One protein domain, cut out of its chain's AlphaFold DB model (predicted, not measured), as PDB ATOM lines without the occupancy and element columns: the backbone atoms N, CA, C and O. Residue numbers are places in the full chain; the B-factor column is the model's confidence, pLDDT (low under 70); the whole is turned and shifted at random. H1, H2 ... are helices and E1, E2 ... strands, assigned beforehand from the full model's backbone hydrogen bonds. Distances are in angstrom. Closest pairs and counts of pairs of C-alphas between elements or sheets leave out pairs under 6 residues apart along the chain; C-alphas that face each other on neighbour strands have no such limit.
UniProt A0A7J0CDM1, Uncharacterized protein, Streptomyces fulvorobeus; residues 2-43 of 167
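This is residues 2 to 43 of the 167 residues of an uncharacterized protein of Streptomyces fulvorobeus (UniProt A0A7J0CDM1). This is a thin, loose rod built round a ribbon of two antiparallel strands, E1 and E2, with the short helix H1 packed on E1 near the ribbon's middle. Beyond one end of the ribbon, the loop of residues 7 to 16 makes one end of the rod; beyond the other end, H2 and the loop of residues 27 to 37 make the other. The printed part has 42 residues with two named helices and two named strands, in the order H1, E1, H2, E2, and the sheet has the order E1 - E2, antiparallel. The class is mixed, helices and strands, with 20 of the 42 residues in named elements. The whole is loose, with a radius of gyration of the C-alphas of 11.9 A, and spans 40 by 15 by 12 A.

Look first at E1, residues 17 to 22, and E2, residues 38 to 42, which are antiparallel neighbours with 164 degrees between their directions. Among the C-alphas that face each other, those of Val 20 and Leu 40 are 4.8 A apart. Along the pair, N 21 and O 39 are within hydrogen-bond range at 2.9 A, and so are N 39 and O 21 at 2.8 A. Next find H1, residues 2 to 6; its closest C-alphas to E1 are those of Thr 2 and Val 20, 5.8 A apart. Then look at H2, residues 23 to 26, joined to E1 by a tight link with no residues between. The closest C-alphas of H2 and E2 are those of Arg 23 and Leu 38, 5.6 A apart. H1 and H2 are apart. The O i to N i+4 pair in H1 is within hydrogen-bond range, while H2 is too short for such a pair.

Find C-alpha 17 at (-16.429, -40.683, 35.202); from there E1 runs 13.5 A to C-alpha 22. E2 runs 12.5 A from C-alpha 38 to C-alpha 42 at (-17.004, -39.317, 31.263). H1 starts at C-alpha 2, at (-20.669, -37.158, 44.260), and measures 5.9 A to C-alpha 6. H2 measures 5.1 A from C-alpha 23 to C-alpha 26.

The two C-alphas farthest apart are those of Thr 12 and Gly 30, at 39.9 A, and you will find both in the loops between named elements. The link from H1 to E1 is short, with 10 residues, and that from H2 to E2 is long, with 11. The printed part has no cut. Its mean pLDDT is 92.8, and no printed residue is under 70.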
ATOM      1  N   THR A   2     -21.918 -37.321  45.023       82.31
ATOM      2  CA  THR A   2     -20.669 -37.158  44.260       82.31
ATOM      3  C   THR A   2     -19.700 -38.329  44.443       82.31
ATOM      4  O   THR A   2     -19.352 -38.965  43.458       82.31
ATOM      5  N   ASP A   3     -19.374 -38.704  45.686       85.44
ATOM      6  CA  ASP A   3     -18.461 -39.831  45.965       85.44
ATOM      7  C   ASP A   3     -18.994 -41.184  45.474       85.44
ATOM      8  O   ASP A   3     -18.240 -42.012  44.971       85.44
ATOM      9  N   LEU A   4     -20.312 -41.400  45.586       89.56
ATOM     10  CA  LEU A   4     -20.963 -42.626  45.122       89.56
ATOM     11  C   LEU A   4     -20.800 -42.782  43.606       89.56
ATOM     12  O   LEU A   4     -20.400 -43.842  43.137       89.56
ATOM     13  N   LEU A   5     -21.100 -41.722  42.849       89.69
ATOM     14  CA  LEU A   5     -21.001 -41.734  41.388       89.69
ATOM     15  C   LEU A   5     -19.543 -41.692  40.913       89.69
ATOM     16  O   LEU A   5     -19.208 -42.341  39.926       89.69
ATOM     17  N   GLY A   6     -18.659 -41.003  41.635       90.38
ATOM     18  CA  GLY A   6     -17.222 -40.983  41.350       90.38
ATOM     19  C   GLY A   6     -16.541 -42.342  41.547       90.38
ATOM     20  O   GLY A   6     -15.520 -42.612  40.924       90.38
ATOM     21  N   GLY A   7     -17.116 -43.224  42.371       92.56
ATOM     22  CA  GLY A   7     -16.615 -44.582  42.595       92.56
ATOM     23  C   GLY A   7     -17.039 -45.619  41.548       92.56
ATOM     24  O   GLY A   7     -16.636 -46.779  41.659       92.56
ATOM     25  N   VAL A   8     -17.859 -45.252  40.556       91.12
ATOM     26  CA  VAL A   8     -18.371 -46.201  39.556       91.12
ATOM     27  C   VAL A   8     -17.245 -46.647  38.624       91.12
ATOM     28  O   VAL A   8     -16.568 -45.830  37.998       91.12
ATOM     29  N   LYS A   9     -17.081 -47.967  38.505       92.06
ATOM     30  CA  LYS A   9     -16.084 -48.609  37.643       92.06
ATOM     31  C   LYS A   9     -16.742 -49.367  36.497       92.06
ATOM     32  O   LYS A   9     -17.781 -50.004  36.680       92.06
ATOM     33  N   GLY A  10     -16.122 -49.293  35.324       89.81
ATOM     34  CA  GLY A  10     -16.519 -50.042  34.139       89.81
ATOM     35  C   GLY A  10     -16.093 -51.514  34.191       89.81
ATOM     36  O   GLY A  10     -15.445 -51.945  35.148       89.81
ATOM     37  N   PRO A  11     -16.399 -52.301  33.142       89.00
ATOM     38  CA  PRO A  11     -16.061 -53.726  33.066       89.00
ATOM     39  C   PRO A  11     -14.558 -54.006  33.139       89.00
ATOM     40  O   PRO A  11     -14.147 -55.077  33.571       89.00
ATOM     41  N   THR A  12     -13.739 -53.040  32.722       89.38
ATOM     42  CA  THR A  12     -12.272 -53.102  32.771       89.38
ATOM     43  C   THR A  12     -11.702 -52.741  34.145       89.38
ATOM     44  O   THR A  12     -10.498 -52.849  34.350       89.38
ATOM     45  N   GLY A  13     -12.542 -52.311  35.094       92.00
ATOM     46  CA  GLY A  13     -12.122 -51.815  36.407       92.00
ATOM     47  C   GLY A  13     -11.706 -50.339  36.429       92.00
ATOM     48  O   GLY A  13     -11.444 -49.810  37.515       92.00
ATOM     49  N   GLU A  14     -11.688 -49.675  35.271       92.38
ATOM     50  CA  GLU A  14     -11.392 -48.246  35.138       92.38
ATOM     51  C   GLU A  14     -12.579 -47.370  35.575       92.38
ATOM     52  O   GLU A  14     -13.733 -47.803  35.465       92.38
ATOM     53  N   PRO A  15     -12.341 -46.140  36.068       93.56
ATOM     54  CA  PRO A  15     -13.409 -45.199  36.396       93.56
ATOM     55  C   PRO A  15     -14.293 -44.885  35.183       93.56
ATOM     56  O   PRO A  15     -13.791 -44.659  34.085       93.56
ATOM     57  N   VAL A  16     -15.611 -44.815  35.384       92.62
ATOM     58  CA  VAL A  16     -16.554 -44.408  34.322       92.62
ATOM     59  C   VAL A  16     -16.547 -42.895  34.122       92.62
ATOM     60  O   VAL A  16     -16.608 -42.408  32.993       92.62
ATOM     61  N   PHE A  17     -16.444 -42.141  35.215       94.19
ATOM     62  CA  PHE A  17     -16.429 -40.683  35.202       94.19
ATOM     63  C   PHE A  17     -15.068 -40.174  35.672       94.19
ATOM     64  O   PHE A  17     -14.581 -40.595  36.720       94.19
ATOM     65  N   ARG A  18     -14.463 -39.243  34.922       94.44
ATOM     66  CA  ARG A  18     -13.248 -38.534  35.363       94.44
ATOM     67  C   ARG A  18     -13.559 -37.452  36.390       94.44
ATOM     68  O   ARG A  18     -12.691 -37.093  37.176       94.44
ATOM     69  N   ALA A  19     -14.781 -36.922  36.364       94.88
ATOM     70  CA  ALA A  19     -15.259 -35.950  37.334       94.88
ATOM     71  C   ALA A  19     -16.776 -36.055  37.513       94.88
ATOM     72  O   ALA A  19     -17.514 -36.332  36.567       94.88
ATOM     73  N   VAL A  20     -17.230 -35.785  38.732       95.94
ATOM     74  CA  VAL A  20     -18.641 -35.597  39.079       95.94
ATOM     75  C   VAL A  20     -18.725 -34.232  39.738       95.94
ATOM     76  O   VAL A  20     -18.227 -34.053  40.845       95.94
ATOM     77  N   LEU A  21     -19.280 -33.254  39.029       96.62
ATOM     78  CA  LEU A  21     -19.214 -31.850  39.426       96.62
ATOM     79  C   LEU A  21     -20.586 -31.367  39.898       96.62
ATOM     80  O   LEU A  21     -21.568 -31.604  39.191       96.62
ATOM     81  N   PRO A  22     -20.696 -30.674  41.044       96.38
ATOM     82  CA  PRO A  22     -21.929 -29.992  41.410       96.38
ATOM     83  C   PRO A  22     -22.216 -28.828  40.458       96.38
ATOM     84  O   PRO A  22     -21.302 -28.240  39.872       96.38
ATOM     85  N   ARG A  23     -23.494 -28.453  40.339       96.19
ATOM     86  CA  ARG A  23     -23.942 -27.354  39.465       96.19
ATOM     87  C   ARG A  23     -23.150 -26.054  39.638       96.19
ATOM     88  O   ARG A  23     -22.873 -25.382  38.652       96.19
ATOM     89  N   GLN A  24     -22.761 -25.721  40.870       95.62
ATOM     90  CA  GLN A  24     -22.035 -24.491  41.195       95.62
ATOM     91  C   GLN A  24     -20.619 -24.472  40.612       95.62
ATOM     92  O   GLN A  24     -20.105 -23.397  40.314       95.62
ATOM     93  N   GLU A  25     -20.004 -25.644  40.436       95.31
ATOM     94  CA  GLU A  25     -18.682 -25.785  39.823       95.31
ATOM     95  C   GLU A  25     -18.781 -25.937  38.303       95.31
ATOM     96  O   GLU A  25     -18.006 -25.327  37.572       95.31
ATOM     97  N   ALA A  26     -19.742 -26.730  37.819       94.19
ATOM     98  CA  ALA A  26     -19.902 -27.010  36.393       94.19
ATOM     99  C   ALA A  26     -20.473 -25.823  35.597       94.19
ATOM    100  O   ALA A  26     -20.067 -25.585  34.461       94.19
ATOM    101  N   TYR A  27     -21.421 -25.089  36.184       93.62
ATOM    102  CA  TYR A  27     -22.175 -24.016  35.532       93.62
ATOM    103  C   TYR A  27     -22.293 -22.787  36.450       93.62
ATOM    104  O   TYR A  27     -23.401 -22.419  36.859       93.62
ATOM    105  N   PRO A  28     -21.169 -22.144  36.814       91.50
ATOM    106  CA  PRO A  28     -21.205 -20.953  37.650       91.50
ATOM    107  C   PRO A  28     -21.935 -19.800  36.942       91.50
ATOM    108  O   PRO A  28     -21.896 -19.667  35.722       91.50
ATOM    109  N   GLY A  29     -22.577 -18.926  37.721       90.31
ATOM    110  CA  GLY A  29     -23.187 -17.689  37.224       90.31
ATOM    111  C   GLY A  29     -24.701 -17.606  37.424       90.31
ATOM    112  O   GLY A  29     -25.313 -18.416  38.115       90.31
ATOM    113  N   GLY A  30     -25.323 -16.589  36.820       90.94
ATOM    114  CA  GLY A  30     -26.714 -16.206  37.105       90.94
ATOM    115  C   GLY A  30     -27.786 -17.225  36.697       90.94
ATOM    116  O   GLY A  30     -28.943 -17.066  37.069       90.94
ATOM    117  N   ASN A  31     -27.418 -18.270  35.949       91.81
ATOM    118  CA  ASN A  31     -28.327 -19.339  35.529       91.81
ATOM    119  C   ASN A  31     -28.072 -20.671  36.254       91.81
ATOM    120  O   ASN A  31     -28.658 -21.676  35.860       91.81
ATOM    121  N   VAL A  32     -27.238 -20.700  37.302       96.00
ATOM    122  CA  VAL A  32     -26.874 -21.936  38.020       96.00
ATOM    123  C   VAL A  32     -28.091 -22.722  38.522       96.00
ATOM    124  O   VAL A  32     -28.093 -23.946  38.481       96.00
ATOM    125  N   GLU A  33     -29.177 -22.045  38.908       95.81
ATOM    126  CA  GLU A  33     -30.405 -22.707  39.374       95.81
ATOM    127  C   GLU A  33     -31.150 -23.486  38.284       95.81
ATOM    128  O   GLU A  33     -31.979 -24.342  38.585       95.81
ATOM    129  N   ARG A  34     -30.846 -23.213  37.013       95.88
ATOM    130  CA  ARG A  34     -31.385 -23.947  35.862       95.88
ATOM    131  C   ARG A  34     -30.518 -25.142  35.469       95.88
ATOM    132  O   ARG A  34     -30.920 -25.902  34.591       95.88
ATOM    133  N   ALA A  35     -29.330 -25.284  36.055       95.38
ATOM    134  CA  ALA A  35     -28.417 -26.369  35.741       95.38
ATOM    135  C   ALA A  35     -28.819 -27.675  36.461       95.38
ATOM    136  O   ALA A  35     -29.441 -27.628  37.527       95.38
ATOM    137  N   PRO A  36     -28.451 -28.850  35.912       94.50
ATOM    138  CA  PRO A  36     -28.618 -30.130  36.600       94.50
ATOM    139  C   PRO A  36     -27.846 -30.159  37.921       94.50
ATOM    140  O   PRO A  36     -26.785 -29.555  38.006       94.50
ATOM    141  N   ASP A  37     -28.316 -30.916  38.922       95.12
ATOM    142  CA  ASP A  37     -27.633 -31.064  40.222       95.12
ATOM    143  C   ASP A  37     -26.157 -31.445  40.099       95.12
ATOM    144  O   ASP A  37     -25.308 -30.900  40.809       95.12
ATOM    145  N   LEU A  38     -25.877 -32.384  39.195       94.94
ATOM    146  CA  LEU A  38     -24.556 -32.922  38.932       94.94
ATOM    147  C   LEU A  38     -24.298 -32.970  37.426       94.94
ATOM    148  O   LEU A  38     -25.158 -33.396  36.653       94.94
ATOM    149  N   LEU A  39     -23.079 -32.614  37.030       94.19
ATOM    150  CA  LEU A  39     -22.517 -32.926  35.724       94.19
ATOM    151  C   LEU A  39     -21.595 -34.140  35.854       94.19
ATOM    152  O   LEU A  39     -20.621 -34.117  36.609       94.19
ATOM    153  N   LEU A  40     -21.896 -35.194  35.097       92.94
ATOM    154  CA  LEU A  40     -21.074 -36.398  35.021       92.94
ATOM    155  C   LEU A  40     -20.151 -36.288  33.811       92.94
ATOM    156  O   LEU A  40     -20.608 -36.349  32.672       92.94
ATOM    157  N   VAL A  41     -18.855 -36.109  34.055       93.00
ATOM    158  CA  VAL A  41     -17.861 -35.984  32.988       93.00
ATOM    159  C   VAL A  41     -17.260 -37.365  32.727       93.00
ATOM    160  O   VAL A  41     -16.572 -37.891  33.608       93.00
ATOM    161  N   PRO A  42     -17.499 -37.977  31.555       91.81
ATOM    162  CA  PRO A  42     -17.004 -39.317  31.263       91.81
ATOM    163  C   PRO A  42     -15.470 -39.354  31.253       91.81
ATOM    164  O   PRO A  42     -14.807 -38.415  30.804       91.81
ATOM    165  N   ALA A  43     -14.901 -40.440  31.778       92.50
ATOM    166  CA  ALA A  43     -13.470 -40.717  31.663       92.50
ATOM    167  C   ALA A  43     -13.107 -41.147  30.240       92.50
ATOM    168  O   ALA A  43     -12.094 -40.705  29.701       92.50
TER     169      ALA A  43